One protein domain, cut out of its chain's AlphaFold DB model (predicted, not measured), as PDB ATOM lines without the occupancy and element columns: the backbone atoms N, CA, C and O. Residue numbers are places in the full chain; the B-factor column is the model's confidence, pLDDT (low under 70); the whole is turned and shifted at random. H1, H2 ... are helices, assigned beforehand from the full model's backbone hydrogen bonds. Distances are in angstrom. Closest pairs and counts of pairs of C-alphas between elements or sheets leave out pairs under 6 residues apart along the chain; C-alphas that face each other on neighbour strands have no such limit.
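Overview. This is residues 2 to 30, 59 to 81 and 90 to 175 of the 184 residues of an uncharacterized protein of Streptomyces sp. TLI_053 (UniProt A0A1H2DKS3). Four helices, H1, H2, H5 and H7, make a loose up-and-down bundle, each running against the one before it in the chain; long H7 packs on both H1 and H5, while H2, on the other side of the group from H7, meets H1 only with part of its length. The small helices sit at the two ends: H4 at one end with H3 farther out beyond it, and H6 at the other end near H1 and H7. The printed part has 138 residues with seven named helices, H1 to H7 in that order, and no named strand; the class is all helix. It is only just loose, close to compact, with a radius of gyration of the C-alphas of 17.4 A, and its spans of 58 by 29 by 18 A only just make it a rod.

Along the chain. H1, residues 2 to 25, begins with C-alpha 2 at (-5.172, -13.695, 18.736) and is 35.4 A long. H2 is residues 62 to 77, 21.9 A. H3 is residues 90 to 96 and H4 residues 99 to 106. H5, residues 108 to 128, is 30.0 A long, with C-alpha 108 at (-5.676, -27.781, 31.348). H6 is residues 132 to 137. H7, residues 143 to 174, is the longest helix at 46.3 A and ends with C-alpha 174 at (-11.943, -14.674, 32.660).

Arrangement. In the bundle, H1 and H7 touch at a shallow tilt of 21 degrees, opposite ways; their closest C-alphas, of Ala 21 and Ala 150, are 5.4 A apart. H1 touches H2 with residues 2 to 6 alone, at a shallow tilt of 29 degrees, opposite ways, with the C-alphas of Leu 3 and Ile 72 closest at 6.8 A. H5 and H7 touch at a shallow tilt of 26 degrees, opposite ways, closest at the C-alphas of Phe 114 and Ala 163, 4.9 A. H2 and H5 are close but not clearly touching, with the C-alphas of Val 65 and Ser 122 closest at 6.7 A. H4 touches H2 at a steep tilt of 55 degrees, where the C-alphas of Leu 76 and Arg 100 are closest at 4.8 A. H4 also touches H5 at a steep tilt of 46 degrees, closest at the C-alphas of Met 103 and Leu 111, 6.0 A. H3 and H4 meet only through their link. H6 is close to but not clearly touching H1, with the C-alphas of Thr 24 and Leu 136 closest at 6.5 A. H2 and H7 are apart. In all seven helices every O i to N i+4 pair is within hydrogen-bond range.

Size, cuts and confidence. The C-alphas farthest apart, of Gln 90 and Asp 140, are 59.2 A apart. Residues 31 to 58 are not printed, a gap of 18.3 A between C-alphas 30 and 59; residues 82 to 89 are not printed either, a gap of 11.6 A between C-alphas 81 and 90. Of the links printed whole, H3 to H4, H4 to H5, H5 to H6 and H6 to H7 are tight. Mean pLDDT of the printed part is 81.9, with 21 residues under 70: 28 to 30, 59 to 64, 78 to 81 and 90 to 97.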
ATOM      1  N   GLU A   2      -5.882 -13.158  19.918       70.75
ATOM      2  CA  GLU A   2      -5.172 -13.695  18.736       70.75
ATOM      3  C   GLU A   2      -5.349 -15.213  18.518       70.75
ATOM      4  O   GLU A   2      -5.628 -15.635  17.404       70.75
ATOM      5  N   LEU A   3      -5.304 -16.036  19.577       74.06
ATOM      6  CA  LEU A   3      -5.520 -17.491  19.456       74.06
ATOM      7  C   LEU A   3      -6.933 -17.861  18.963       74.06
ATOM      8  O   LEU A   3      -7.096 -18.843  18.247       74.06
ATOM      9  N   HIS A   4      -7.947 -17.073  19.333       75.44
ATOM     10  CA  HIS A   4      -9.323 -17.285  18.877       75.44
ATOM     11  C   HIS A   4      -9.467 -16.936  17.393       75.44
ATOM     12  O   HIS A   4     -10.079 -17.697  16.659       75.44
ATOM     13  N   VAL A   5      -8.842 -15.840  16.947       74.56
ATOM     14  CA  VAL A   5      -8.839 -15.429  15.531       74.56
ATOM     15  C   VAL A   5      -8.166 -16.490  14.658       74.56
ATOM     16  O   VAL A   5      -8.719 -16.889  13.642       74.56
ATOM     17  N   VAL A   6      -7.017 -17.024  15.086       73.50
ATOM     18  CA  VAL A   6      -6.335 -18.094  14.338       73.50
ATOM     19  C   VAL A   6      -7.200 -19.357  14.244       73.50
ATOM     20  O   VAL A   6      -7.216 -20.009  13.203       73.50
ATOM     21  N   LEU A   7      -7.946 -19.705  15.301       79.31
ATOM     22  CA  LEU A   7      -8.908 -20.813  15.247       79.31
ATOM     23  C   LEU A   7     -10.103 -20.529  14.342       79.31
ATOM     24  O   LEU A   7     -10.569 -21.462  13.695       79.31
ATOM     25  N   ASP A   8     -10.610 -19.296  14.315       81.50
ATOM     26  CA  ASP A   8     -11.701 -18.901  13.418       81.50
ATOM     27  C   ASP A   8     -11.297 -19.130  11.965       81.50
ATOM     28  O   ASP A   8     -11.965 -19.881  11.259       81.50
ATOM     29  N   GLU A   9     -10.140 -18.607  11.567       79.19
ATOM     30  CA  GLU A   9      -9.601 -18.766  10.212       79.19
ATOM     31  C   GLU A   9      -9.389 -20.246   9.847       79.19
ATOM     32  O   GLU A   9      -9.577 -20.660   8.701       79.19
ATOM     33  N   TRP A  10      -9.016 -21.083  10.820       84.50
ATOM     34  CA  TRP A  10      -8.861 -22.520  10.605       84.50
ATOM     35  C   TRP A  10     -10.187 -23.277  10.531       84.50
ATOM     36  O   TRP A  10     -10.301 -24.212   9.736       84.50
ATOM     37  N   CYS A  11     -11.188 -22.874  11.318       87.38
ATOM     38  CA  CYS A  11     -12.548 -23.392  11.200       87.38
ATOM     39  C   CYS A  11     -13.131 -23.033   9.831       87.38
ATOM     40  O   CYS A  11     -13.667 -23.909   9.165       87.38
ATOM     41  N   GLU A  12     -12.968 -21.788   9.381       83.50
ATOM     42  CA  GLU A  12     -13.422 -21.325   8.066       83.50
ATOM     43  C   GLU A  12     -12.758 -22.109   6.926       83.50
ATOM     44  O   GLU A  12     -13.437 -22.595   6.020       83.50
ATOM     45  N   ALA A  13     -11.438 -22.315   6.991       79.00
ATOM     46  CA  ALA A  13     -10.718 -23.125   6.007       79.00
ATOM     47  C   ALA A  13     -11.197 -24.592   5.993       79.00
ATOM     48  O   ALA A  13     -11.348 -25.203   4.928       79.00
ATOM     49  N   ALA A  14     -11.449 -25.171   7.170       84.62
ATOM     50  CA  ALA A  14     -11.958 -26.532   7.291       84.62
ATOM     51  C   ALA A  14     -13.405 -26.663   6.787       84.62
ATOM     52  O   ALA A  14     -13.693 -27.604   6.048       84.62
ATOM     53  N   GLU A  15     -14.272 -25.696   7.094       86.38
ATOM     54  CA  GLU A  15     -15.644 -25.593   6.580       86.38
ATOM     55  C   GLU A  15     -15.677 -25.525   5.061       86.38
ATOM     56  O   GLU A  15     -16.461 -26.228   4.428       86.38
ATOM     57  N   ALA A  16     -14.802 -24.716   4.466       82.00
ATOM     58  CA  ALA A  16     -14.734 -24.597   3.020       82.00
ATOM     59  C   ALA A  16     -14.311 -25.918   2.352       82.00
ATOM     60  O   ALA A  16     -14.847 -26.276   1.308       82.00
ATOM     61  N   THR A  17     -13.393 -26.670   2.972       81.94
ATOM     62  CA  THR A  17     -12.971 -27.984   2.456       81.94
ATOM     63  C   THR A  17     -14.085 -29.025   2.610       81.94
ATOM     64  O   THR A  17     -14.333 -29.792   1.686       81.94
ATOM     65  N   GLY A  18     -14.778 -29.031   3.753       84.94
ATOM     66  CA  GLY A  18     -15.919 -29.919   3.997       84.94
ATOM     67  C   GLY A  18     -17.066 -29.664   3.021       84.94
ATOM     68  O   GLY A  18     -17.573 -30.601   2.416       84.94
ATOM     69  N   ARG A  19     -17.418 -28.393   2.793       85.12
ATOM     70  CA  ARG A  19     -18.451 -28.012   1.819       85.12
ATOM     71  C   ARG A  19     -18.130 -28.531   0.421       85.12
ATOM     72  O   ARG A  19     -18.990 -29.118  -0.213       85.12
ATOM     73  N   TYR A  20     -16.885 -28.372  -0.016       81.38
ATOM     74  CA  TYR A  20     -16.442 -28.842  -1.324       81.38
ATOM     75  C   TYR A  20     -16.561 -30.374  -1.479       81.38
ATOM     76  O   TYR A  20     -16.963 -30.867  -2.534       81.38
ATOM     77  N   ALA A  21     -16.263 -31.139  -0.422       86.62
ATOM     78  CA  ALA A  21     -16.468 -32.589  -0.421       86.62
ATOM     79  C   ALA A  21     -17.960 -32.960  -0.534       86.62
ATOM     80  O   ALA A  21     -18.310 -33.840  -1.316       86.62
ATOM     81  N   TRP A  22     -18.845 -32.245   0.167       87.31
ATOM     82  CA  TRP A  22     -20.295 -32.453   0.074       87.31
ATOM     83  C   TRP A  22     -20.880 -32.051  -1.288       87.31
ATOM     84  O   TRP A  22     -21.641 -32.815  -1.870       87.31
ATOM     85  N   GLU A  23     -20.462 -30.920  -1.862       84.00
ATOM     86  CA  GLU A  23     -20.862 -30.499  -3.218       84.00
ATOM     87  C   GLU A  23     -20.455 -31.542  -4.281       84.00
ATOM     88  O   GLU A  23     -21.189 -31.805  -5.235       84.00
ATOM     89  N   THR A  24     -19.308 -32.206  -4.085       82.56
ATOM     90  CA  THR A  24     -18.842 -33.310  -4.947       82.56
ATOM     91  C   THR A  24     -19.802 -34.509  -4.904       82.56
ATOM     92  O   THR A  24     -20.004 -35.159  -5.932       82.56
ATOM     93  N   LEU A  25     -20.406 -34.797  -3.744       86.38
ATOM     94  CA  LEU A  25     -21.384 -35.879  -3.559       86.38
ATOM     95  C   LEU A  25     -22.747 -35.557  -4.170       86.38
ATOM     96  O   LEU A  25     -23.405 -36.445  -4.708       86.38
ATOM     97  N   GLU A  26     -23.151 -34.287  -4.152       85.69
ATOM     98  CA  GLU A  26     -24.409 -33.817  -4.754       85.69
ATOM     99  C   GLU A  26     -24.379 -33.820  -6.296       85.69
ATOM    100  O   GLU A  26     -25.366 -33.483  -6.952       85.69
ATOM    101  N   GLY A  27     -23.266 -34.258  -6.895       73.31
ATOM    102  CA  GLY A  27     -23.091 -34.365  -8.342       73.31
ATOM    103  C   GLY A  27     -22.671 -33.056  -9.002       73.31
ATOM    104  O   GLY A  27     -22.469 -33.028 -10.217       73.31
ATOM    105  N   ASP A  28     -22.459 -31.997  -8.221       66.00
ATOM    106  CA  ASP A  28     -22.044 -30.685  -8.707       66.00
ATOM    107  C   ASP A  28     -20.510 -30.601  -8.776       66.00
ATOM    108  O   ASP A  28     -19.888 -29.661  -8.288       66.00
ATOM    109  N   ARG A  29     -19.876 -31.631  -9.366       66.50
ATOM    110  CA  ARG A  29     -18.414 -31.729  -9.499       66.50
ATOM    111  C   ARG A  29     -17.914 -30.562 -10.355       66.50
ATOM    112  O   ARG A  29     -18.098 -30.574 -11.578       66.50
ATOM    113  N   PRO A  30     -17.256 -29.549  -9.771       56.94
ATOM    114  CA  PRO A  30     -16.800 -28.428 -10.563       56.94
ATOM    115  C   PRO A  30     -15.650 -28.894 -11.457       56.94
ATOM    116  O   PRO A  30     -14.810 -29.696 -11.055       56.94
ATOM    117  N   ASN A  59      -4.776 -22.735   1.113       52.88
ATOM    118  CA  ASN A  59      -5.214 -22.907   2.513       52.88
ATOM    119  C   ASN A  59      -5.167 -24.371   2.999       52.88
ATOM    120  O   ASN A  59      -5.413 -24.667   4.166       52.88
ATOM    121  N   THR A  60      -4.838 -25.299   2.107       51.34
ATOM    122  CA  THR A  60      -4.584 -26.717   2.401       51.34
ATOM    123  C   THR A  60      -3.129 -27.111   2.150       51.34
ATOM    124  O   THR A  60      -2.706 -28.217   2.487       51.34
ATOM    125  N   GLY A  61      -2.334 -26.192   1.597       56.84
ATOM    126  CA  GLY A  61      -0.954 -26.440   1.230       56.84
ATOM    127  C   GLY A  61      -0.055 -26.684   2.451       56.84
ATOM    128  O   GLY A  61      -0.316 -26.155   3.539       56.84
ATOM    129  N   PRO A  62       1.077 -27.402   2.280       57.03
ATOM    130  CA  PRO A  62       2.047 -27.665   3.349       57.03
ATOM    131  C   PRO A  62       2.439 -26.383   4.083       57.03
ATOM    132  O   PRO A  62       2.445 -26.319   5.307       57.03
ATOM    133  N   ARG A  63       2.662 -25.319   3.304       69.50
ATOM    134  CA  ARG A  63       3.074 -24.009   3.804       69.50
ATOM    135  C   ARG A  63       1.999 -23.316   4.630       69.50
ATOM    136  O   ARG A  63       2.364 -22.545   5.507       69.50
ATOM    137  N   PHE A  64       0.715 -23.543   4.356       69.25
ATOM    138  CA  PHE A  64      -0.360 -22.957   5.150       69.25
ATOM    139  C   PHE A  64      -0.483 -23.666   6.491       69.25
ATOM    140  O   PHE A  64      -0.421 -23.004   7.522       69.25
ATOM    141  N   VAL A  65      -0.563 -25.003   6.499       70.88
ATOM    142  CA  VAL A  65      -0.636 -25.777   7.750       70.88
ATOM    143  C   VAL A  65       0.593 -25.515   8.616       70.88
ATOM    144  O   VAL A  65       0.449 -25.196   9.791       70.88
ATOM    145  N   GLU A  66       1.794 -25.564   8.035       72.06
ATOM    146  CA  GLU A  66       3.041 -25.276   8.750       72.06
ATOM    147  C   GLU A  66       3.070 -23.844   9.295       72.06
ATOM    148  O   GLU A  66       3.473 -23.634  10.438       72.06
ATOM    149  N   ARG A  67       2.609 -22.856   8.514       77.56
ATOM    150  CA  ARG A  67       2.531 -21.459   8.959       77.56
ATOM    151  C   ARG A  67       1.541 -21.295  10.109       77.56
ATOM    152  O   ARG A  67       1.907 -20.694  11.112       77.56
ATOM    153  N   ARG A  68       0.339 -21.867  10.012       77.44
ATOM    154  CA  ARG A  68      -0.683 -21.786  11.069       77.44
ATOM    155  C   ARG A  68      -0.265 -22.520  12.333       77.44
ATOM    156  O   ARG A  68      -0.401 -21.976  13.423       77.44
ATOM    157  N   GLN A  69       0.333 -23.702  12.207       76.62
ATOM    158  CA  GLN A  69       0.929 -24.397  13.346       76.62
ATOM    159  C   GLN A  69       2.047 -23.568  13.986       76.62
ATOM    160  O   GLN A  69       2.105 -23.463  15.210       76.62
ATOM    161  N   ALA A  70       2.917 -22.949  13.182       76.94
ATOM    162  CA  ALA A  70       3.969 -22.081  13.693       76.94
ATOM    163  C   ALA A  70       3.397 -20.844  14.405       76.94
ATOM    164  O   ALA A  70       3.887 -20.500  15.476       76.94
ATOM    165  N   GLU A  71       2.353 -20.209  13.869       77.50
ATOM    166  CA  GLU A  71       1.643 -19.090  14.504       77.50
ATOM    167  C   GLU A  71       1.017 -19.502  15.842       77.50
ATOM    168  O   GLU A  71       1.257 -18.848  16.856       77.50
ATOM    169  N   ILE A  72       0.301 -20.630  15.882       79.94
ATOM    170  CA  ILE A  72      -0.270 -21.188  17.116       79.94
ATOM    171  C   ILE A  72       0.828 -21.434  18.154       79.94
ATOM    172  O   ILE A  72       0.707 -21.001  19.300       79.94
ATOM    173  N   LEU A  73       1.922 -22.091  17.763       79.12
ATOM    174  CA  LEU A  73       3.046 -22.358  18.661       79.12
ATOM    175  C   LEU A  73       3.701 -21.064  19.147       79.12
ATOM    176  O   LEU A  73       4.034 -20.959  20.324       79.12
ATOM    177  N   LEU A  74       3.851 -20.059  18.282       76.81
ATOM    178  CA  LEU A  74       4.396 -18.754  18.651       76.81
ATOM    179  C   LEU A  74       3.536 -18.054  19.709       76.81
ATOM    180  O   LEU A  74       4.088 -17.545  20.692       76.81
ATOM    181  N   LEU A  75       2.212 -18.069  19.534       77.88
ATOM    182  CA  LEU A  75       1.250 -17.510  20.486       77.88
ATOM    183  C   LEU A  75       1.268 -18.270  21.817       77.88
ATOM    184  O   LEU A  75       1.314 -17.662  22.888       77.88
ATOM    185  N   LEU A  76       1.289 -19.604  21.759       76.94
ATOM    186  CA  LEU A  76       1.305 -20.467  22.937       76.94
ATOM    187  C   LEU A  76       2.604 -20.347  23.739       76.94
ATOM    188  O   LEU A  76       2.561 -20.252  24.966       76.94
ATOM    189  N   GLU A  77       3.755 -20.344  23.071       77.81
ATOM    190  CA  GLU A  77       5.075 -20.293  23.709       77.81
ATOM    191  C   GLU A  77       5.483 -18.877  24.128       77.81
ATOM    192  O   GLU A  77       6.422 -18.720  24.912       77.81
ATOM    193  N   GLY A  78       4.782 -17.848  23.642       61.47
ATOM    194  CA  GLY A  78       5.076 -16.457  23.965       61.47
ATOM    195  C   GLY A  78       6.503 -16.077  23.576       61.47
ATOM    196  O   GLY A  78       7.228 -15.483  24.384       61.47
ATOM    197  N   ARG A  79       6.955 -16.450  22.364       55.53
ATOM    198  CA  ARG A  79       8.283 -16.039  21.883       55.53
ATOM    199  C   ARG A  79       8.330 -14.516  21.834       55.53
ATOM    200  O   ARG A  79       7.788 -13.883  20.934       55.53
ATOM    201  N   ALA A  80       9.000 -13.935  22.826       51.22
ATOM    202  CA  ALA A  80       9.269 -12.512  22.871       51.22
ATOM    203  C   ALA A  80       9.916 -12.089  21.545       51.22
ATOM    204  O   ALA A  80      10.848 -12.753  21.080       51.22
ATOM    205  N   HIS A  81       9.407 -11.000  20.956       52.06
ATOM    206  CA  HIS A  81       9.965 -10.350  19.769       52.06
ATOM    207  C   HIS A  81      11.498 -10.397  19.805       52.06
ATOM    208  O   HIS A  81      12.099 -10.199  20.864       52.06
ATOM    209  N   GLN A  90      15.126 -12.305  31.273       56.09
ATOM    210  CA  GLN A  90      13.854 -12.032  30.598       56.09
ATOM    211  C   GLN A  90      13.366 -13.235  29.785       56.09
ATOM    212  O   GLN A  90      12.166 -13.485  29.750       56.09
ATOM    213  N   ARG A  91      14.276 -14.054  29.232       56.25
ATOM    214  CA  ARG A  91      13.923 -15.352  28.625       56.25
ATOM    215  C   ARG A  91      13.229 -16.292  29.612       56.25
ATOM    216  O   ARG A  91      12.239 -16.918  29.254       56.25
ATOM    217  N   ARG A  92      13.733 -16.396  30.849       54.50
ATOM    218  CA  ARG A  92      13.131 -17.259  31.884       54.50
ATOM    219  C   ARG A  92      11.779 -16.721  32.362       54.50
ATOM    220  O   ARG A  92      10.879 -17.511  32.616       54.50
ATOM    221  N   LEU A  93      11.621 -15.399  32.452       52.66
ATOM    222  CA  LEU A  93      10.346 -14.759  32.801       52.66
ATOM    223  C   LEU A  93       9.293 -14.886  31.691       52.66
ATOM    224  O   LEU A  93       8.142 -15.178  31.995       52.66
ATOM    225  N   ALA A  94       9.685 -14.730  30.422       53.22
ATOM    226  CA  ALA A  94       8.806 -14.943  29.272       53.22
ATOM    227  C   ALA A  94       8.368 -16.413  29.162       53.22
ATOM    228  O   ALA A  94       7.183 -16.685  29.015       53.22
ATOM    229  N   ALA A  95       9.290 -17.364  29.362       51.88
ATOM    230  CA  ALA A  95       8.968 -18.793  29.385       51.88
ATOM    231  C   ALA A  95       8.025 -19.183  30.544       51.88
ATOM    232  O   ALA A  95       7.194 -20.073  30.394       51.88
ATOM    233  N   ARG A  96       8.115 -18.510  31.702       54.75
ATOM    234  CA  ARG A  96       7.202 -18.715  32.845       54.75
ATOM    235  C   ARG A  96       5.816 -18.085  32.655       54.75
ATOM    236  O   ARG A  96       4.897 -18.467  33.365       54.75
ATOM    237  N   ARG A  97       5.660 -17.140  31.723       63.25
ATOM    238  CA  ARG A  97       4.401 -16.434  31.421       63.25
ATOM    239  C   ARG A  97       3.886 -16.736  30.012       63.25
ATOM    240  O   ARG A  97       3.215 -15.899  29.414       63.25
ATOM    241  N   SER A  98       4.229 -17.894  29.455       75.75
ATOM    242  CA  SER A  98       3.657 -18.306  28.178       75.75
ATOM    243  C   SER A  98       2.166 -18.597  28.359       75.75
ATOM    244  O   SER A  98       1.754 -19.108  29.407       75.75
ATOM    245  N   LEU A  99       1.353 -18.266  27.352       78.44
ATOM    246  CA  LEU A  99      -0.082 -18.552  27.370       78.44
ATOM    247  C   LEU A  99      -0.322 -20.045  27.619       78.44
ATOM    248  O   LEU A  99      -1.182 -20.397  28.416       78.44
ATOM    249  N   ARG A 100       0.517 -20.909  27.038       84.25
ATOM    250  CA  ARG A 100       0.488 -22.358  27.264       84.25
ATOM    251  C   ARG A 100       0.681 -22.742  28.728       84.25
ATOM    252  O   ARG A 100      -0.081 -23.551  29.235       84.25
ATOM    253  N   ASN A 101       1.668 -22.171  29.424       81.75
ATOM    254  CA  ASN A 101       1.882 -22.469  30.845       81.75
ATOM    255  C   ASN A 101       0.741 -21.933  31.714       81.75
ATOM    256  O   ASN A 101       0.329 -22.605  32.650       81.75
ATOM    257  N   MET A 102       0.212 -20.753  31.383       83.31
ATOM    258  CA  MET A 102      -0.995 -20.203  32.006       83.31
ATOM    259  C   MET A 102      -2.180 -21.160  31.838       83.31
ATOM    260  O   MET A 102      -2.762 -21.595  32.826       83.31
ATOM    261  N   MET A 103      -2.493 -21.556  30.604       86.56
ATOM    262  CA  MET A 103      -3.609 -22.455  30.327       86.56
ATOM    263  C   MET A 103      -3.401 -23.829  30.964       86.56
ATOM    264  O   MET A 103      -4.324 -24.370  31.550       86.56
ATOM    265  N   LYS A 104      -2.175 -24.358  30.965       89.19
ATOM    266  CA  LYS A 104      -1.847 -25.620  31.639       89.19
ATOM    267  C   LYS A 104      -2.100 -25.578  33.151       89.19
ATOM    268  O   LYS A 104      -2.411 -26.607  33.735       89.19
ATOM    269  N   LEU A 105      -1.924 -24.419  33.790       85.62
ATOM    270  CA  LEU A 105      -2.134 -24.260  35.232       85.62
ATOM    271  C   LEU A 105      -3.595 -23.986  35.597       85.62
ATOM    272  O   LEU A 105      -4.038 -24.443  36.646       85.62
ATOM    273  N   TYR A 106      -4.314 -23.223  34.772       84.69
ATOM    274  CA  TYR A 106      -5.642 -22.707  35.121       84.69
ATOM    275  C   TYR A 106      -6.801 -23.351  34.350       84.69
ATOM    276  O   TYR A 106      -7.929 -23.307  34.827       84.69
ATOM    277  N   CYS A 107      -6.552 -23.925  33.174       91.88
ATOM    278  CA  CYS A 107      -7.566 -24.547  32.316       91.88
ATOM    279  C   CYS A 107      -6.956 -25.674  31.448       91.88
ATOM    280  O   CYS A 107      -6.938 -25.565  30.212       91.88
ATOM    281  N   PRO A 108      -6.383 -26.725  32.069       93.00
ATOM    282  CA  PRO A 108      -5.676 -27.781  31.348       93.00
ATOM    283  C   PRO A 108      -6.570 -28.497  30.331       93.00
ATOM    284  O   PRO A 108      -6.110 -28.783  29.232       93.00
ATOM    285  N   GLU A 109      -7.854 -28.683  30.628       92.94
ATOM    286  CA  GLU A 109      -8.815 -29.358  29.750       92.94
ATOM    287  C   GLU A 109      -9.032 -28.579  28.445       92.94
ATOM    288  O   GLU A 109      -9.091 -29.161  27.362       92.94
ATOM    289  N   VAL A 110      -9.094 -27.243  28.532       91.06
ATOM    290  CA  VAL A 110      -9.230 -26.362  27.359       91.06
ATOM    291  C   VAL A 110      -7.961 -26.410  26.512       91.06
ATOM    292  O   VAL A 110      -8.036 -26.439  25.283       91.06
ATOM    293  N   LEU A 111      -6.787 -26.434  27.153       91.44
ATOM    294  CA  LEU A 111      -5.516 -26.557  26.442       91.44
ATOM    295  C   LEU A 111      -5.392 -27.915  25.743       91.44
ATOM    296  O   LEU A 111      -4.988 -27.962  24.586       91.44
ATOM    297  N   GLU A 112      -5.749 -29.003  26.420       92.56
ATOM    298  CA  GLU A 112      -5.713 -30.355  25.862       92.56
ATOM    299  C   GLU A 112      -6.678 -30.503  24.686       92.56
ATOM    300  O   GLU A 112      -6.272 -30.977  23.626       92.56
ATOM    301  N   SER A 113      -7.922 -30.028  24.823       93.69
ATOM    302  CA  SER A 113      -8.895 -30.045  23.727       93.69
ATOM    303  C   SER A 113      -8.407 -29.231  22.528       93.69
ATOM    304  O   SER A 113      -8.497 -29.693  21.388       93.69
ATOM    305  N   PHE A 114      -7.830 -28.053  22.780       91.88
ATOM    306  CA  PHE A 114      -7.226 -27.222  21.746       91.88
ATOM    307  C   PHE A 114      -6.084 -27.939  21.021       91.88
ATOM    308  O   PHE A 114      -6.099 -28.042  19.795       91.88
ATOM    309  N   GLU A 115      -5.095 -28.444  21.759       91.62
ATOM    310  CA  GLU A 115      -3.923 -29.097  21.173       91.62
ATOM    311  C   GLU A 115      -4.312 -30.369  20.414       91.62
ATOM    312  O   GLU A 115      -3.791 -30.604  19.323       91.62
ATOM    313  N   ALA A 116      -5.268 -31.143  20.936       94.44
ATOM    314  CA  ALA A 116      -5.792 -32.336  20.283       94.44
ATOM    315  C   ALA A 116      -6.525 -32.006  18.975       94.44
ATOM    316  O   ALA A 116      -6.235 -32.622  17.949       94.44
ATOM    317  N   ALA A 117      -7.415 -31.008  18.973       93.88
ATOM    318  CA  ALA A 117      -8.128 -30.588  17.765       93.88
ATOM    319  C   ALA A 117      -7.154 -30.096  16.684       93.88
ATOM    320  O   ALA A 117      -7.254 -30.470  15.513       93.88
ATOM    321  N   VAL A 118      -6.156 -29.307  17.094       89.69
ATOM    322  CA  VAL A 118      -5.143 -28.760  16.192       89.69
ATOM    323  C   VAL A 118      -4.254 -29.852  15.608       89.69
ATOM    324  O   VAL A 118      -4.008 -29.877  14.396       89.69
ATOM    325  N   ALA A 119      -3.782 -30.770  16.451       89.44
ATOM    326  CA  ALA A 119      -2.969 -31.899  16.027       89.44
ATOM    327  C   ALA A 119      -3.754 -32.834  15.098       89.44
ATOM    328  O   ALA A 119      -3.232 -33.197  14.045       89.44
ATOM    329  N   GLY A 120      -5.005 -33.153  15.446       92.31
ATOM    330  CA  GLY A 120      -5.891 -34.012  14.662       92.31
ATOM    331  C   GLY A 120      -6.123 -33.468  13.256       92.31
ATOM    332  O   GLY A 120      -5.810 -34.145  12.279       92.31
ATOM    333  N   ARG A 121      -6.552 -32.202  13.131       91.88
ATOM    334  CA  ARG A 121      -6.742 -31.575  11.812       91.88
ATOM    335  C   ARG A 121      -5.451 -31.553  10.997       91.88
ATOM    336  O   ARG A 121      -5.465 -31.817   9.799       91.88
ATOM    337  N   SER A 122      -4.328 -31.234  11.632       87.81
ATOM    338  CA  SER A 122      -3.044 -31.147  10.933       87.81
ATOM    339  C   SER A 122      -2.542 -32.497  10.436       87.81
ATOM    340  O   SER A 122      -1.961 -32.571   9.353       87.81
ATOM    341  N   ALA A 123      -2.720 -33.548  11.241       90.25
ATOM    342  CA  ALA A 123      -2.384 -34.911  10.860       90.25
ATOM    343  C   ALA A 123      -3.229 -35.337   9.659       90.25
ATOM    344  O   ALA A 123      -2.665 -35.726   8.639       90.25
ATOM    345  N   TRP A 124      -4.541 -35.112   9.745       92.50
ATOM    346  CA  TRP A 124      -5.475 -35.419   8.674       92.50
ATOM    347  C   TRP A 124      -5.123 -34.701   7.363       92.50
ATOM    348  O   TRP A 124      -5.019 -35.342   6.321       92.50
ATOM    349  N   ILE A 125      -4.843 -33.387   7.399       87.00
ATOM    350  CA  ILE A 125      -4.435 -32.649   6.189       87.00
ATOM    351  C   ILE A 125      -3.122 -33.211   5.636       87.00
ATOM    352  O   ILE A 125      -2.977 -33.355   4.427       87.00
ATOM    353  N   ARG A 126      -2.138 -33.526   6.486       85.00
ATOM    354  CA  ARG A 126      -0.851 -34.060   6.016       85.00
ATOM    355  C   ARG A 126      -1.019 -35.387   5.279       85.00
ATOM    356  O   ARG A 126      -0.325 -35.596   4.290       85.00
ATOM    357  N   GLU A 127      -1.905 -36.238   5.777       90.56
ATOM    358  CA  GLU A 127      -2.229 -37.535   5.192       90.56
ATOM    359  C   GLU A 127      -2.977 -37.395   3.861       90.56
ATOM    360  O   GLU A 127      -2.596 -38.018   2.874       90.56
ATOM    361  N   HIS A 128      -3.970 -36.505   3.798       87.50
ATOM    362  CA  HIS A 128      -4.902 -36.445   2.671       87.50
ATOM    363  C   HIS A 128      -4.587 -35.373   1.624       87.50
ATOM    364  O   HIS A 128      -5.121 -35.427   0.524       87.50
ATOM    365  N   ARG A 129      -3.714 -34.393   1.890       81.31
ATOM    366  CA  ARG A 129      -3.487 -33.244   0.980       81.31
ATOM    367  C   ARG A 129      -3.093 -33.620  -0.455       81.31
ATOM    368  O   ARG A 129      -3.340 -32.835  -1.363       81.31
ATOM    369  N   GLU A 130      -2.423 -34.757  -0.659       80.75
ATOM    370  CA  GLU A 130      -1.951 -35.177  -1.987       80.75
ATOM    371  C   GLU A 130      -3.028 -35.955  -2.751       80.75
ATOM    372  O   GLU A 130      -3.155 -35.797  -3.964       80.75
ATOM    373  N   SER A 131      -3.826 -36.756  -2.040       85.12
ATOM    374  CA  SER A 131      -4.887 -37.588  -2.609       85.12
ATOM    375  C   SER A 131      -6.212 -36.844  -2.746       85.12
ATOM    376  O   SER A 131      -6.921 -37.051  -3.724       85.12
ATOM    377  N   LEU A 132      -6.530 -35.937  -1.825       85.50
ATOM    378  CA  LEU A 132      -7.805 -35.227  -1.767       85.50
ATOM    379  C   LEU A 132      -8.147 -34.482  -3.067       85.50
ATOM    380  O   LEU A 132      -9.269 -34.634  -3.546       85.50
ATOM    381  N   PRO A 133      -7.213 -33.764  -3.724       81.06
ATOM    382  CA  PRO A 133      -7.498 -33.162  -5.021       81.06
ATOM    383  C   PRO A 133      -7.826 -34.167  -6.118       81.06
ATOM    384  O   PRO A 133      -8.652 -33.884  -6.983       81.06
ATOM    385  N   LEU A 134      -7.161 -35.323  -6.094       84.69
ATOM    386  CA  LEU A 134      -7.347 -36.380  -7.082       84.69
ATOM    387  C   LEU A 134      -8.713 -37.031  -6.887       84.69
ATOM    388  O   LEU A 134      -9.498 -37.059  -7.822       84.69
ATOM    389  N   ILE A 135      -9.021 -37.429  -5.653       87.25
ATOM    390  CA  ILE A 135     -10.285 -38.057  -5.261       87.25
ATOM    391  C   ILE A 135     -11.471 -37.142  -5.587       87.25
ATOM    392  O   ILE A 135     -12.436 -37.570  -6.209       87.25
ATOM    393  N   LEU A 136     -11.406 -35.864  -5.204       84.88
ATOM    394  CA  LEU A 136     -12.545 -34.960  -5.380       84.88
ATOM    395  C   LEU A 136     -12.718 -34.453  -6.821       84.88
ATOM    396  O   LEU A 136     -13.763 -33.902  -7.150       84.88
ATOM    397  N   SER A 137     -11.706 -34.607  -7.681       81.31
ATOM    398  CA  SER A 137     -11.796 -34.210  -9.097       81.31
ATOM    399  C   SER A 137     -12.042 -35.386 -10.041       81.31
ATOM    400  O   SER A 137     -12.393 -35.159 -11.199       81.31
ATOM    401  N   ASP A 138     -11.809 -36.616  -9.588       83.62
ATOM    402  CA  ASP A 138     -11.919 -37.813 -10.412       83.62
ATOM    403  C   ASP A 138     -13.377 -38.296 -10.467       83.62
ATOM    404  O   ASP A 138     -13.951 -38.670  -9.437       83.62
ATOM    405  N   PRO A 139     -14.004 -38.297 -11.662       84.56
ATOM    406  CA  PRO A 139     -15.380 -38.726 -11.800       84.56
ATOM    407  C   PRO A 139     -15.588 -40.212 -11.466       84.56
ATOM    408  O   PRO A 139     -16.689 -40.586 -11.056       84.56
ATOM    409  N   ASP A 140     -14.543 -41.027 -11.605       90.44
ATOM    410  CA  ASP A 140     -14.590 -42.474 -11.402       90.44
ATOM    411  C   ASP A 140     -14.337 -42.868  -9.937       90.44
ATOM    412  O   ASP A 140     -14.445 -44.046  -9.584       90.44
ATOM    413  N   THR A 141     -14.039 -41.901  -9.056       91.00
ATOM    414  CA  THR A 141     -13.888 -42.178  -7.621       91.00
ATOM    415  C   THR A 141     -15.218 -42.666  -7.033       91.00
ATOM    416  O   THR A 141     -16.239 -41.985  -7.210       91.00
ATOM    417  N   PRO A 142     -15.222 -43.805  -6.307       94.25
ATOM    418  CA  PRO A 142     -16.416 -44.325  -5.652       94.25
ATOM    419  C   PRO A 142     -17.033 -43.307  -4.692       94.25
ATOM    420  O   PRO A 142     -16.325 -42.682  -3.904       94.25
ATOM    421  N   THR A 143     -18.363 -43.186  -4.716       92.31
ATOM    422  CA  THR A 143     -19.109 -42.287  -3.821       92.31
ATOM    423  C   THR A 143     -18.786 -42.550  -2.351       92.31
ATOM    424  O   THR A 143     -18.537 -41.603  -1.616       92.31
ATOM    425  N   GLU A 144     -18.683 -43.823  -1.953       94.81
ATOM    426  CA  GLU A 144     -18.329 -44.244  -0.588       94.81
ATOM    427  C   GLU A 144     -16.997 -43.636  -0.121       94.81
ATOM    428  O   GLU A 144     -16.913 -43.097   0.974       94.81
ATOM    429  N   THR A 145     -15.978 -43.599  -0.986       94.38
ATOM    430  CA  THR A 145     -14.678 -42.987  -0.663       94.38
ATOM    431  C   THR A 145     -14.786 -41.476  -0.440       94.38
ATOM    432  O   THR A 145     -14.096 -40.914   0.411       94.38
ATOM    433  N   VAL A 146     -15.639 -40.792  -1.205       92.25
ATOM    434  CA  VAL A 146     -15.867 -39.349  -1.033       92.25
ATOM    435  C   VAL A 146     -16.674 -39.080   0.243       92.25
ATOM    436  O   VAL A 146     -16.364 -38.128   0.959       92.25
ATOM    437  N   GLU A 147     -17.664 -39.921   0.557       93.44
ATOM    438  CA  GLU A 147     -18.449 -39.853   1.799       93.44
ATOM    439  C   GLU A 147     -17.572 -40.055   3.034       93.44
ATOM    440  O   GLU A 147     -17.635 -39.246   3.960       93.44
ATOM    441  N   GLU A 148     -16.705 -41.070   3.034       95.12
ATOM    442  CA  GLU A 148     -15.743 -41.314   4.114       95.12
ATOM    443  C   GLU A 148     -14.879 -40.073   4.377       95.12
ATOM    444  O   GLU A 148     -14.794 -39.591   5.509       95.12
ATOM    445  N   LEU A 149     -14.318 -39.475   3.322       92.94
ATOM    446  CA  LEU A 149     -13.519 -38.254   3.440       92.94
ATOM    447  C   LEU A 149     -14.322 -37.054   3.945       92.94
ATOM    448  O   LEU A 149     -13.801 -36.261   4.734       92.94
ATOM    449  N   ALA A 150     -15.566 -36.891   3.492       91.50
ATOM    450  CA  ALA A 150     -16.441 -35.816   3.949       91.50
ATOM    451  C   ALA A 150     -16.749 -35.950   5.449       91.50
ATOM    452  O   ALA A 150     -16.670 -34.964   6.187       91.50
ATOM    453  N   VAL A 151     -17.006 -37.175   5.917       95.19
ATOM    454  CA  VAL A 151     -17.235 -37.482   7.333       95.19
ATOM    455  C   VAL A 151     -15.991 -37.187   8.172       95.19
ATOM    456  O   VAL A 151     -16.087 -36.527   9.207       95.19
ATOM    457  N   GLU A 152     -14.803 -37.609   7.740       95.19
ATOM    458  CA  GLU A 152     -13.560 -37.312   8.466       95.19
ATOM    459  C   GLU A 152     -13.241 -35.803   8.501       95.19
ATOM    460  O   GLU A 152     -12.814 -35.253   9.529       95.19
ATOM    461  N   LEU A 153     -13.491 -35.094   7.394       91.75
ATOM    462  CA  LEU A 153     -13.389 -33.634   7.323       91.75
ATOM    463  C   LEU A 153     -14.291 -32.959   8.356       91.75
ATOM    464  O   LEU A 153     -13.840 -32.044   9.050       91.75
ATOM    465  N   GLU A 154     -15.539 -33.408   8.464       94.06
ATOM    466  CA  GLU A 154     -16.518 -32.878   9.408       94.06
ATOM    467  C   GLU A 154     -16.121 -33.165  10.859       94.06
ATOM    468  O   GLU A 154     -16.120 -32.251  11.684       94.06
ATOM    469  N   GLN A 155     -15.652 -34.378  11.162       96.19
ATOM    470  CA  GLN A 155     -15.163 -34.732  12.498       96.19
ATOM    471  C   GLN A 155     -14.007 -33.829  12.952       96.19
ATOM    472  O   GLN A 155     -13.996 -33.325  14.081       96.19
ATOM    473  N   THR A 156     -13.026 -33.584  12.077       95.50
ATOM    474  CA  THR A 156     -11.895 -32.701  12.413       95.50
ATOM    475  C   THR A 156     -12.321 -31.236  12.554       95.50
ATOM    476  O   THR A 156     -11.780 -30.518  13.401       95.50
ATOM    477  N   LEU A 157     -13.306 -30.782  11.774       93.62
ATOM    478  CA  LEU A 157     -13.901 -29.453  11.905       93.62
ATOM    479  C   LEU A 157     -14.675 -29.298  13.223       93.62
ATOM    480  O   LEU A 157     -14.535 -28.283  13.909       93.62
ATOM    481  N   ASP A 158     -15.465 -30.292  13.607       96.00
ATOM    482  CA  ASP A 158     -16.234 -30.261  14.848       96.00
ATOM    483  C   ASP A 158     -15.336 -30.253  16.082       96.00
ATOM    484  O   ASP A 158     -15.616 -29.521  17.039       96.00
ATOM    485  N   ALA A 159     -14.205 -30.963  16.034       95.50
ATOM    486  CA  ALA A 159     -13.170 -30.868  17.058       95.50
ATOM    487  C   ALA A 159     -12.623 -29.431  17.182       95.50
ATOM    488  O   ALA A 159     -12.551 -28.891  18.290       95.50
ATOM    489  N   LEU A 160     -12.305 -28.771  16.058       93.75
ATOM    490  CA  LEU A 160     -11.848 -27.374  16.052       93.75
ATOM    491  C   LEU A 160     -12.911 -26.411  16.593       93.75
ATOM    492  O   LEU A 160     -12.609 -25.559  17.432       93.75
ATOM    493  N   ARG A 161     -14.171 -26.565  16.173       94.62
ATOM    494  CA  ARG A 161     -15.297 -25.762  16.678       94.62
ATOM    495  C   ARG A 161     -15.509 -25.976  18.174       94.62
ATOM    496  O   ARG A 161     -15.812 -25.015  18.883       94.62
ATOM    497  N   GLY A 162     -15.349 -27.208  18.654       95.12
ATOM    498  CA  GLY A 162     -15.381 -27.561  20.070       95.12
ATOM    499  C   GLY A 162     -14.324 -26.805  20.868       95.12
ATOM    500  O   GLY A 162     -14.676 -26.061  21.787       95.12
ATOM    501  N   ALA A 163     -13.060 -26.908  20.455       93.25
ATOM    502  CA  ALA A 163     -11.947 -26.187  21.071       93.25
ATOM    503  C   ALA A 163     -12.152 -24.662  21.042       93.25
ATOM    504  O   ALA A 163     -11.937 -23.978  22.044       93.25
ATOM    505  N   ARG A 164     -12.640 -24.119  19.917       92.44
ATOM    506  CA  ARG A 164     -12.969 -22.694  19.791       92.44
ATOM    507  C   ARG A 164     -14.039 -22.262  20.792       92.44
ATOM    508  O   ARG A 164     -13.867 -21.237  21.447       92.44
ATOM    509  N   ARG A 165     -15.139 -23.016  20.919       94.25
ATOM    510  CA  ARG A 165     -16.214 -22.705  21.879       94.25
ATOM    511  C   ARG A 165     -15.677 -22.665  23.308       94.25
ATOM    512  O   ARG A 165     -15.900 -21.673  23.990       94.25
ATOM    513  N   GLN A 166     -14.901 -23.670  23.709       93.25
ATOM    514  CA  GLN A 166     -14.283 -23.713  25.038       93.25
ATOM    515  C   GLN A 166     -13.348 -22.523  25.284       93.25
ATOM    516  O   GLN A 166     -13.400 -21.905  26.344       93.25
ATOM    517  N   LEU A 167     -12.525 -22.153  24.295       89.50
ATOM    518  CA  LEU A 167     -11.640 -20.993  24.400       89.50
ATOM    519  C   LEU A 167     -12.427 -19.680  24.511       89.50
ATOM    520  O   LEU A 167     -12.055 -18.799  25.284       89.50
ATOM    521  N   ARG A 168     -13.515 -19.536  23.750       89.88
ATOM    522  CA  ARG A 168     -14.407 -18.373  23.817       89.88
ATOM    523  C   ARG A 168     -15.072 -18.258  25.185       89.88
ATOM    524  O   ARG A 168     -15.096 -17.164  25.744       89.88
ATOM    525  N   ASP A 169     -15.583 -19.364  25.712       90.44
ATOM    526  CA  ASP A 169     -16.245 -19.402  27.014       90.44
ATOM    527  C   ASP A 169     -15.240 -19.059  28.126       90.44
ATOM    528  O   ASP A 169     -15.503 -18.170  28.931       90.44
ATOM    529  N   LEU A 170     -14.020 -19.610  28.064       88.81
ATOM    530  CA  LEU A 170     -12.917 -19.234  28.953       88.81
ATOM    531  C   LEU A 170     -12.599 -17.731  28.893       88.81
ATOM    532  O   LEU A 170     -12.411 -17.099  29.931       88.81
ATOM    533  N   ILE A 171     -12.516 -17.141  27.694       84.25
ATOM    534  CA  ILE A 171     -12.259 -15.699  27.531       84.25
ATOM    535  C   ILE A 171     -13.389 -14.881  28.158       84.25
ATOM    536  O   ILE A 171     -13.110 -13.899  28.845       84.25
ATOM    537  N   ARG A 172     -14.647 -15.278  27.938       86.50
ATOM    538  CA  ARG A 172     -15.819 -14.595  28.494       86.50
ATOM    539  C   ARG A 172     -15.827 -14.643  30.021       86.50
ATOM    540  O   ARG A 172     -16.116 -13.631  30.652       86.50
ATOM    541  N   ASP A 173     -15.486 -15.791  30.594       86.25
ATOM    542  CA  ASP A 173     -15.518 -16.009  32.040       86.25
ATOM    543  C   ASP A 173     -14.326 -15.334  32.746       86.25
ATOM    544  O   ASP A 173     -14.479 -14.776  33.831       86.25
ATOM    545  N   ALA A 174     -13.143 -15.322  32.119       81.31
ATOM    546  CA  ALA A 174     -11.943 -14.674  32.660       81.31
ATOM    547  C   ALA A 174     -11.946 -13.145  32.495       81.31
ATOM    548  O   ALA A 174     -11.327 -12.429  33.286       81.31
ATOM    549  N   PHE A 175     -12.627 -12.639  31.466       78.62
ATOM    550  CA  PHE A 175     -12.761 -11.216  31.174       78.62
ATOM    551  C   PHE A 175     -14.240 -10.877  31.002       78.62
ATOM    552  O   PHE A 175     -14.674 -10.628  29.872       78.62
TER     553      PHE A 175